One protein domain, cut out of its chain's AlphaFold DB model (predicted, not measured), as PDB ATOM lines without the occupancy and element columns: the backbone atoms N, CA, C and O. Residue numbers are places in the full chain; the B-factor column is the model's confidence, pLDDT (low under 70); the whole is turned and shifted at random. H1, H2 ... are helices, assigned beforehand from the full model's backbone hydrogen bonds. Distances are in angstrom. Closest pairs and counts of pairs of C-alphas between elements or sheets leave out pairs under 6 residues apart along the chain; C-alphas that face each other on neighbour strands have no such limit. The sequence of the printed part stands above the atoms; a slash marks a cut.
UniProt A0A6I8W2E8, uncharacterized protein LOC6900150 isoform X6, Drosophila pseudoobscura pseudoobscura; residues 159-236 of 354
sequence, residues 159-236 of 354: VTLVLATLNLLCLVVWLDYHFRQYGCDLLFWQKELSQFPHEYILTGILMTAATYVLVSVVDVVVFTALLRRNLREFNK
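What this domain is: This is residues 159 to 236 of the 354 residues of the protein "uncharacterized protein LOC6900150 isoform X6" of Drosophila pseudoobscura pseudoobscura (UniProt A0A6I8W2E8). Three helices make an open triangle with one side drawn out into a long arm: H1 and the first part of H3 meet near residues 163 to 167 and 207 to 212, and short H2 spans the gap between the end of H1 and the beginning of H3. Beyond the meeting place, H3 runs on alone, and residues 216 to 236 stick out and make much of the length. The printed part has 78 residues, with three named helices in the order H1, H2, H3 and no named strand; the class is all helix. The whole is extended, with a radius of gyration of the C-alphas of 19.0 A and spans of 64 by 25 by 18 A.

Where its parts are: H1, residues 159 to 182, begins with C-alpha 159 at (23.093, 47.645, 76.651) and is 34.2 A long from first to last C-alpha. H2 is residues 186 to 195. H3, residues 197 to 234, is the longest helix at 55.0 A; its last C-alpha, 234, is at (19.556, 17.440, 77.688).

How they stand to each other: H1 touches H3 with residues 163 to 167 alone, and H3 touches H1 with residues 207 to 212 alone. Their closest C-alphas, of Asn 167 and Thr 208, are 6.4 A apart. They run opposite ways at a steep tilt of 54 degrees. H1 and H2 are only just apart, at 8.5 A. H2 and H3 are close but not clearly touching, the closest C-alphas being those of Leu 193 and Tyr 200, 7.0 A apart. Their steep tilt of 70.0 degrees is only just short of about perpendicular, and they run opposite ways. In H1, H2 and H3, every O i to N i+4 pair is within hydrogen-bond range.

The domain as a whole: The C-alphas of Lys 191 and Lys 236 are the two farthest apart, 64.2 A. The printed part has no cut, and both links are tight. Mean pLDDT of the printed part is 82.6; residues 231 to 235 are under 70.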
ATOM      1  N   VAL A 159      22.182  47.958  75.537       70.06
ATOM      2  CA  VAL A 159      23.093  47.645  76.651       70.06
ATOM      3  C   VAL A 159      23.783  48.899  77.197       70.06
ATOM      4  O   VAL A 159      23.851  49.105  78.407       70.06
ATOM      5  N   THR A 160      24.261  49.778  76.315       73.00
ATOM      6  CA  THR A 160      24.898  51.044  76.715       73.00
ATOM      7  C   THR A 160      23.903  52.016  77.343       73.00
ATOM      8  O   THR A 160      24.262  52.741  78.267       73.00
ATOM      9  N   LEU A 161      22.639  51.973  76.914       80.19
ATOM     10  CA  LEU A 161      21.558  52.764  77.494       80.19
ATOM     11  C   LEU A 161      21.218  52.293  78.912       80.19
ATOM     12  O   LEU A 161      21.129  53.118  79.816       80.19
ATOM     13  N   VAL A 162      21.099  50.980  79.131       79.44
ATOM     14  CA  VAL A 162      20.885  50.398  80.469       79.44
ATOM     15  C   VAL A 162      22.055  50.713  81.404       79.44
ATOM     16  O   VAL A 162      21.848  51.077  82.560       79.44
ATOM     17  N   LEU A 163      23.291  50.637  80.911       81.06
ATOM     18  CA  LEU A 163      24.464  50.987  81.710       81.06
ATOM     19  C   LEU A 163      24.488  52.483  82.069       81.06
ATOM     20  O   LEU A 163      24.831  52.848  83.194       81.06
ATOM     21  N   ALA A 164      24.106  53.359  81.137       80.25
ATOM     22  CA  ALA A 164      24.030  54.797  81.377       80.25
ATOM     23  C   ALA A 164      22.937  55.157  82.398       80.25
ATOM     24  O   ALA A 164      23.183  55.966  83.294       80.25
ATOM     25  N   THR A 165      21.756  54.535  82.317       84.00
ATOM     26  CA  THR A 165      20.670  54.776  83.280       84.00
ATOM     27  C   THR A 165      21.015  54.260  84.675       84.00
ATOM     28  O   THR A 165      20.723  54.943  85.657       84.00
ATOM     29  N   LEU A 166      21.692  53.112  84.784       83.50
ATOM     30  CA  LEU A 166      22.134  52.555  86.065       83.50
ATOM     31  C   LEU A 166      23.210  53.438  86.717       83.50
ATOM     32  O   LEU A 166      23.113  53.750  87.902       83.50
ATOM     33  N   ASN A 167      24.176  53.932  85.937       83.25
ATOM     34  CA  ASN A 167      25.164  54.900  86.427       83.25
ATOM     35  C   ASN A 167      24.519  56.213  86.892       83.25
ATOM     36  O   ASN A 167      24.896  56.740  87.938       83.25
ATOM     37  N   LEU A 168      23.522  56.720  86.158       84.69
ATOM     38  CA  LEU A 168      22.780  57.917  86.554       84.69
ATOM     39  C   LEU A 168      22.017  57.686  87.862       84.69
ATOM     40  O   LEU A 168      22.060  58.536  88.748       84.69
ATOM     41  N   LEU A 169      21.384  56.521  88.029       88.94
ATOM     42  CA  LEU A 169      20.715  56.148  89.275       88.94
ATOM     43  C   LEU A 169      21.700  56.090  90.452       88.94
ATOM     44  O   LEU A 169      21.420  56.664  91.501       88.94
ATOM     45  N   CYS A 170      22.861  55.449  90.282       84.69
ATOM     46  CA  CYS A 170      23.905  55.407  91.310       84.69
ATOM     47  C   CYS A 170      24.386  56.810  91.696       84.69
ATOM     48  O   CYS A 170      24.561  57.093  92.879       84.69
ATOM     49  N   LEU A 171      24.558  57.695  90.713       85.00
ATOM     50  CA  LEU A 171      24.960  59.079  90.936       85.00
ATOM     51  C   LEU A 171      23.878  59.850  91.709       85.00
ATOM     52  O   LEU A 171      24.193  60.523  92.683       85.00
ATOM     53  N   VAL A 172      22.601  59.700  91.345       86.94
ATOM     54  CA  VAL A 172      21.480  60.327  92.068       86.94
ATOM     55  C   VAL A 172      21.397  59.831  93.512       86.94
ATOM     56  O   VAL A 172      21.245  60.642  94.421       86.94
ATOM     57  N   VAL A 173      21.541  58.524  93.743       87.62
ATOM     58  CA  VAL A 173      21.554  57.943  95.096       87.62
ATOM     59  C   VAL A 173      22.738  58.467  95.909       87.62
ATOM     60  O   VAL A 173      22.584  58.778  97.087       87.62
ATOM     61  N   TRP A 174      23.910  58.606  95.288       85.81
ATOM     62  CA  TRP A 174      25.092  59.162  95.943       85.81
ATOM     63  C   TRP A 174      24.908  60.637  96.322       85.81
ATOM     64  O   TRP A 174      25.230  61.026  97.445       85.81
ATOM     65  N   LEU A 175      24.321  61.446  95.434       84.94
ATOM     66  CA  LEU A 175      23.984  62.838  95.734       84.94
ATOM     67  C   LEU A 175      22.910  62.961  96.824       84.94
ATOM     68  O   LEU A 175      23.068  63.795  97.710       84.94
ATOM     69  N   ASP A 176      21.860  62.131  96.808       87.75
ATOM     70  CA  ASP A 176      20.830  62.122  97.864       87.75
ATOM     71  C   ASP A 176      21.427  61.717  99.221       87.75
ATOM     72  O   ASP A 176      21.145  62.342 100.244       87.75
ATOM     73  N   TYR A 177      22.324  60.728  99.236       88.62
ATOM     74  CA  TYR A 177      23.057  60.336 100.438       88.62
ATOM     75  C   TYR A 177      23.906  61.490 100.992       88.62
ATOM     76  O   TYR A 177      23.817  61.818 102.178       88.62
ATOM     77  N   HIS A 178      24.686  62.156 100.136       83.44
ATOM     78  CA  HIS A 178      25.511  63.292 100.547       83.44
ATOM     79  C   HIS A 178      24.683  64.498 100.999       83.44
ATOM     80  O   HIS A 178      25.058  65.170 101.962       83.44
ATOM     81  N   PHE A 179      23.546  64.748 100.353       86.31
ATOM     82  CA  PHE A 179      22.619  65.792 100.764       86.31
ATOM     83  C   PHE A 179      22.059  65.515 102.165       86.31
ATOM     84  O   PHE A 179      22.125  66.380 103.035       86.31
ATOM     85  N   ARG A 180      21.584  64.291 102.429       86.75
ATOM     86  CA  ARG A 180      21.010  63.930 103.737       86.75
ATOM     87  C   ARG A 180      22.022  63.941 104.874       86.75
ATOM     88  O   ARG A 180      21.654  64.267 105.997       86.75
ATOM     89  N   GLN A 181      23.266  63.552 104.606       85.62
ATOM     90  CA  GLN A 181      24.260  63.361 105.662       85.62
ATOM     91  C   GLN A 181      25.131  64.592 105.917       85.62
ATOM     92  O   GLN A 181      25.514  64.833 107.059       85.62
ATOM     93  N   TYR A 182      25.422  65.378 104.877       84.44
ATOM     94  CA  TYR A 182      26.330  66.527 104.956       84.44
ATOM     95  C   TYR A 182      25.667  67.865 104.596       84.44
ATOM     96  O   TYR A 182      26.303  68.906 104.732       84.44
ATOM     97  N   GLY A 183      24.403  67.868 104.149       82.00
ATOM     98  CA  GLY A 183      23.698  69.091 103.745       82.00
ATOM     99  C   GLY A 183      24.260  69.732 102.472       82.00
ATOM    100  O   GLY A 183      24.083  70.927 102.246       82.00
ATOM    101  N   CYS A 184      24.988  68.966 101.655       81.25
ATOM    102  CA  CYS A 184      25.628  69.461 100.441       81.25
ATOM    103  C   CYS A 184      24.601  69.655  99.312       81.25
ATOM    104  O   CYS A 184      24.196  68.689  98.664       81.25
ATOM    105  N   ASP A 185      24.215  70.905  99.052       82.44
ATOM    106  CA  ASP A 185      23.321  71.285  97.948       82.44
ATOM    107  C   ASP A 185      23.972  71.164  96.557       82.44
ATOM    108  O   ASP A 185      25.194  71.179  96.408       82.44
ATOM    109  N   LEU A 186      23.165  71.159  95.485       77.81
ATOM    110  CA  LEU A 186      23.679  71.174  94.101       77.81
ATOM    111  C   LEU A 186      24.617  72.362  93.814       77.81
ATOM    112  O   LEU A 186      25.537  72.242  93.006       77.81
ATOM    113  N   LEU A 187      24.412  73.502  94.481       80.38
ATOM    114  CA  LEU A 187      25.280  74.678  94.354       80.38
ATOM    115  C   LEU A 187      26.669  74.453  94.965       80.38
ATOM    116  O   LEU A 187      27.646  75.033  94.489       80.38
ATOM    117  N   PHE A 188      26.759  73.619  96.004       83.38
ATOM    118  CA  PHE A 188      28.035  73.188  96.567       83.38
ATOM    119  C   PHE A 188      28.776  72.319  95.548       83.38
ATOM    120  O   PHE A 188      29.900  72.643  95.174       83.38
ATOM    121  N   TRP A 189      28.098  71.313  94.987       79.75
ATOM    122  CA  TRP A 189      28.674  70.440  93.962       79.75
ATOM    123  C   TRP A 189      29.122  71.189  92.707       79.75
ATOM    124  O   TRP A 189      30.171  70.871  92.160       79.75
ATOM    125  N   GLN A 190      28.393  72.219  92.267       84.25
ATOM    126  CA  GLN A 190      28.810  73.043  91.128       84.25
ATOM    127  C   GLN A 190      30.138  73.770  91.392       84.25
ATOM    128  O   GLN A 190      31.000  73.826  90.513       84.25
ATOM    129  N   LYS A 191      30.302  74.336  92.594       85.00
ATOM    130  CA  LYS A 191      31.536  75.028  92.985       85.00
ATOM    131  C   LYS A 191      32.691  74.042  93.125       85.00
ATOM    132  O   LYS A 191      33.758  74.295  92.576       85.00
ATOM    133  N   GLU A 192      32.453  72.902  93.760       83.12
ATOM    134  CA  GLU A 192      33.466  71.869  93.980       83.12
ATOM    135  C   GLU A 192      33.946  71.239  92.660       83.12
ATOM    136  O   GLU A 192      35.147  71.113  92.416       83.12
ATOM    137  N   LEU A 193      33.017  70.943  91.743       82.75
ATOM    138  CA  LEU A 193      33.328  70.401  90.416       82.75
ATOM    139  C   LEU A 193      34.144  71.390  89.567       82.75
ATOM    140  O   LEU A 193      34.972  70.977  88.758       82.75
ATOM    141  N   SER A 194      33.923  72.697  89.756       82.56
ATOM    142  CA  SER A 194      34.688  73.741  89.063       82.56
ATOM    143  C   SER A 194      36.121  73.886  89.582       82.56
ATOM    144  O   SER A 194      36.991  74.326  88.834       82.56
ATOM    145  N   GLN A 195      36.373  73.506  90.838       88.12
ATOM    146  CA  GLN A 195      37.692  73.606  91.460       88.12
ATOM    147  C   GLN A 195      38.555  72.372  91.182       88.12
ATOM    148  O   GLN A 195      39.739  72.522  90.886       88.12
ATOM    149  N   PHE A 196      37.968  71.169  91.200       85.06
ATOM    150  CA  PHE A 196      38.716  69.912  91.062       85.06
ATOM    151  C   PHE A 196      38.117  68.957  90.013       85.06
ATOM    152  O   PHE A 196      37.737  67.831  90.335       85.06
ATOM    153  N   PRO A 197      38.054  69.336  88.722       83.12
ATOM    154  CA  PRO A 197      37.368  68.534  87.704       83.12
ATOM    155  C   PRO A 197      38.007  67.154  87.479       83.12
ATOM    156  O   PRO A 197      37.315  66.186  87.166       83.12
ATOM    157  N   HIS A 198      39.328  67.039  87.635       85.75
ATOM    158  CA  HIS A 198      40.067  65.815  87.319       85.75
ATOM    159  C   HIS A 198      39.772  64.664  88.288       85.75
ATOM    160  O   HIS A 198      39.662  63.517  87.855       85.75
ATOM    161  N   GLU A 199      39.593  64.964  89.574       86.25
ATOM    162  CA  GLU A 199      39.287  63.958  90.596       86.25
ATOM    163  C   GLU A 199      37.895  63.367  90.366       86.25
ATOM    164  O   GLU A 199      37.729  62.148  90.337       86.25
ATOM    165  N   TYR A 200      36.911  64.218  90.067       83.19
ATOM    166  CA  TYR A 200      35.546  63.771  89.813       83.19
ATOM    167  C   TYR A 200      35.402  62.986  88.506       83.19
ATOM    168  O   TYR A 200      34.681  61.987  88.475       83.19
ATOM    169  N   ILE A 201      36.131  63.352  87.445       84.50
ATOM    170  CA  ILE A 201      36.175  62.550  86.210       84.50
ATOM    171  C   ILE A 201      36.722  61.150  86.503       84.50
ATOM    172  O   ILE A 201      36.147  60.158  86.051       84.50
ATOM    173  N   LEU A 202      37.789  61.049  87.302       86.50
ATOM    174  CA  LEU A 202      38.369  59.764  87.681       86.50
ATOM    175  C   LEU A 202      37.401  58.932  88.536       86.50
ATOM    176  O   LEU A 202      37.239  57.741  88.275       86.50
ATOM    177  N   THR A 203      36.686  59.552  89.483       86.00
ATOM    178  CA  THR A 203      35.625  58.855  90.233       86.00
ATOM    179  C   THR A 203      34.475  58.407  89.334       86.00
ATOM    180  O   THR A 203      33.956  57.310  89.519       86.00
ATOM    181  N   GLY A 204      34.115  59.195  88.316       83.06
ATOM    182  CA  GLY A 204      33.092  58.834  87.340       83.06
ATOM    183  C   GLY A 204      33.490  57.605  86.529       83.06
ATOM    184  O   GLY A 204      32.707  56.667  86.421       83.06
ATOM    185  N   ILE A 205      34.727  57.564  86.024       86.00
ATOM    186  CA  ILE A 205      35.274  56.402  85.303       86.00
ATOM    187  C   ILE A 205      35.339  55.171  86.217       86.00
ATOM    188  O   ILE A 205      35.012  54.063  85.796       86.00
ATOM    189  N   LEU A 206      35.731  55.346  87.482       89.06
ATOM    190  CA  LEU A 206      35.763  54.247  88.443       89.06
ATOM    191  C   LEU A 206      34.355  53.703  88.729       89.06
ATOM    192  O   LEU A 206      34.165  52.489  88.783       89.06
ATOM    193  N   MET A 207      33.362  54.586  88.856       85.56
ATOM    194  CA  MET A 207      31.960  54.211  89.044       85.56
ATOM    195  C   MET A 207      31.399  53.467  87.830       85.56
ATOM    196  O   MET A 207      30.755  52.434  88.010       85.56
ATOM    197  N   THR A 208      31.679  53.922  86.604       83.38
ATOM    198  CA  THR A 208      31.232  53.213  85.394       83.38
ATOM    199  C   THR A 208      31.908  51.852  85.235       83.38
ATOM    200  O   THR A 208      31.258  50.889  84.828       83.38
ATOM    201  N   ALA A 209      33.187  51.730  85.604       87.19
ATOM    202  CA  ALA A 209      33.881  50.448  85.627       87.19
ATOM    203  C   ALA A 209      33.283  49.494  86.678       87.19
ATOM    204  O   ALA A 209      33.048  48.324  86.385       87.19
ATOM    205  N   ALA A 210      32.982  49.986  87.883       87.75
ATOM    206  CA  ALA A 210      32.387  49.182  88.949       87.75
ATOM    207  C   ALA A 210      30.977  48.682  88.589       87.75
ATOM    208  O   ALA A 210      30.671  47.504  88.791       87.75
ATOM    209  N   THR A 211      30.128  49.540  88.014       84.69
ATOM    210  CA  THR A 211      28.795  49.128  87.549       84.69
ATOM    211  C   THR A 211      28.881  48.132  86.400       84.69
ATOM    212  O   THR A 211      28.125  47.164  86.390       84.69
ATOM    213  N   TYR A 212      29.839  48.292  85.482       86.56
ATOM    214  CA  TYR A 212      30.078  47.319  84.418       86.56
ATOM    215  C   TYR A 212      30.478  45.941  84.965       86.56
ATOM    216  O   TYR A 212      29.929  44.927  84.533       86.56
ATOM    217  N   VAL A 213      31.377  45.889  85.954       89.38
ATOM    218  CA  VAL A 213      31.759  44.629  86.615       89.38
ATOM    219  C   VAL A 213      30.547  43.977  87.284       89.38
ATOM    220  O   VAL A 213      30.336  42.777  87.119       89.38
ATOM    221  N   LEU A 214      29.715  44.749  87.990       86.25
ATOM    222  CA  LEU A 214      28.496  44.230  88.622       86.25
ATOM    223  C   LEU A 214      27.512  43.649  87.600       86.25
ATOM    224  O   LEU A 214      27.008  42.545  87.805       86.25
ATOM    225  N   VAL A 215      27.272  44.353  86.490       85.12
ATOM    226  CA  VAL A 215      26.408  43.865  85.402       85.12
ATOM    227  C   VAL A 215      26.982  42.583  84.796       85.12
ATOM    228  O   VAL A 215      26.257  41.604  84.659       85.12
ATOM    229  N   SER A 216      28.292  42.533  84.539       86.06
ATOM    230  CA  SER A 216      28.954  41.338  84.003       86.06
ATOM    231  C   SER A 216      28.822  40.126  84.932       86.06
ATOM    232  O   SER A 216      28.567  39.016  84.466       86.06
ATOM    233  N   VAL A 217      28.927  40.317  86.251       88.00
ATOM    234  CA  VAL A 217      28.705  39.234  87.224       88.00
ATOM    235  C   VAL A 217      27.266  38.720  87.150       88.00
ATOM    236  O   VAL A 217      27.053  37.507  87.140       88.00
ATOM    237  N   VAL A 218      26.279  39.617  87.064       86.50
ATOM    238  CA  VAL A 218      24.869  39.231  86.909       86.50
ATOM    239  C   VAL A 218      24.658  38.463  85.605       86.50
ATOM    240  O   VAL A 218      24.041  37.399  85.632       86.50
ATOM    241  N   ASP A 219      25.224  38.935  84.495       83.38
ATOM    242  CA  ASP A 219      25.136  38.268  83.194       83.38
ATOM    243  C   ASP A 219      25.725  36.857  83.244       83.38
ATOM    244  O   ASP A 219      25.094  35.908  82.779       83.38
ATOM    245  N   VAL A 220      26.892  36.680  83.872       90.44
ATOM    246  CA  VAL A 220      27.516  35.360  84.044       90.44
ATOM    247  C   VAL A 220      26.633  34.441  84.885       90.44
ATOM    248  O   VAL A 220      26.472  33.270  84.541       90.44
ATOM    249  N   VAL A 221      26.022  34.939  85.962       87.75
ATOM    250  CA  VAL A 221      25.118  34.139  86.805       87.75
ATOM    251  C   VAL A 221      23.866  33.729  86.034       87.75
ATOM    252  O   VAL A 221      23.493  32.554  86.060       87.75
ATOM    253  N   VAL A 222      23.241  34.660  85.309       87.69
ATOM    254  CA  VAL A 222      22.055  34.389  84.485       87.69
ATOM    255  C   VAL A 222      22.395  33.404  83.372       87.69
ATOM    256  O   VAL A 222      21.694  32.408  83.202       87.69
ATOM    257  N   PHE A 223      23.497  33.622  82.660       84.94
ATOM    258  CA  PHE A 223      23.956  32.735  81.599       84.94
ATOM    259  C   PHE A 223      24.279  31.339  82.133       84.94
ATOM    260  O   PHE A 223      23.841  30.346  81.561       84.94
ATOM    261  N   THR A 224      24.950  31.240  83.281       86.06
ATOM    262  CA  THR A 224      25.234  29.956  83.936       86.06
ATOM    263  C   THR A 224      23.948  29.259  84.377       86.06
ATOM    264  O   THR A 224      23.829  28.043  84.237       86.06
ATOM    265  N   ALA A 225      22.955  29.996  84.878       81.69
ATOM    266  CA  ALA A 225      21.661  29.438  85.256       81.69
ATOM    267  C   ALA A 225      20.865  28.943  84.036       81.69
ATOM    268  O   ALA A 225      20.289  27.854  84.081       81.69
ATOM    269  N   LEU A 226      20.869  29.704  82.937       83.25
ATOM    270  CA  LEU A 226      20.230  29.324  81.676       83.25
ATOM    271  C   LEU A 226      20.924  28.119  81.039       83.25
ATOM    272  O   LEU A 226      20.254  27.159  80.662       83.25
ATOM    273  N   LEU A 227      22.256  28.121  80.997       79.50
ATOM    274  CA  LEU A 227      23.045  26.974  80.561       79.50
ATOM    275  C   LEU A 227      22.761  25.757  81.430       79.50
ATOM    276  O   LEU A 227      22.499  24.692  80.893       79.50
ATOM    277  N   ARG A 228      22.748  25.892  82.759       78.31
ATOM    278  CA  ARG A 228      22.416  24.785  83.666       78.31
ATOM    279  C   ARG A 228      21.004  24.260  83.417       78.31
ATOM    280  O   ARG A 228      20.797  23.054  83.501       78.31
ATOM    281  N   ARG A 229      20.038  25.132  83.120       75.19
ATOM    282  CA  ARG A 229      18.668  24.731  82.777       75.19
ATOM    283  C   ARG A 229      18.631  23.942  81.468       75.19
ATOM    284  O   ARG A 229      18.085  22.846  81.473       75.19
ATOM    285  N   ASN A 230      19.252  24.456  80.409       72.44
ATOM    286  CA  ASN A 230      19.334  23.764  79.121       72.44
ATOM    287  C   ASN A 230      20.088  22.436  79.263       72.44
ATOM    288  O   ASN A 230      19.586  21.388  78.881       72.44
ATOM    289  N   LEU A 231      21.249  22.440  79.919       65.12
ATOM    290  CA  LEU A 231      22.013  21.228  80.201       65.12
ATOM    291  C   LEU A 231      21.208  20.225  81.025       65.12
ATOM    292  O   LEU A 231      21.345  19.037  80.795       65.12
ATOM    293  N   ARG A 232      20.348  20.650  81.955       67.00
ATOM    294  CA  ARG A 232      19.467  19.733  82.701       67.00
ATOM    295  C   ARG A 232      18.367  19.128  81.826       67.00
ATOM    296  O   ARG A 232      17.893  18.034  82.117       67.00
ATOM    297  N   GLU A 233      17.944  19.831  80.784       66.19
ATOM    298  CA  GLU A 233      16.962  19.335  79.826       66.19
ATOM    299  C   GLU A 233      17.547  18.260  78.901       66.19
ATOM    300  O   GLU A 233      16.853  17.284  78.608       66.19
ATOM    301  N   PHE A 234      18.827  18.396  78.532       60.97
ATOM    302  CA  PHE A 234      19.556  17.440  77.688       60.97
ATOM    303  C   PHE A 234      20.300  16.343  78.472       60.97
ATOM    304  O   PHE A 234      20.415  15.219  77.996       60.97
ATOM    305  N   ASN A 235      20.740  16.605  79.707       63.59
ATOM    306  CA  ASN A 235      21.381  15.619  80.591       63.59
ATOM    307  C   ASN A 235      20.340  14.812  81.371       63.59
ATOM    308  O   ASN A 235      20.407  14.687  82.599       63.59
ATOM    309  N   LYS A 236      19.342  14.282  80.670       76.38
ATOM    310  CA  LYS A 236      18.458  13.269  81.242       76.38
ATOM    311  C   LYS A 236      19.107  11.895  81.057       76.38
ATOM    312  O   LYS A 236      19.822  11.688  80.077       76.38
TER     313      LYS A 236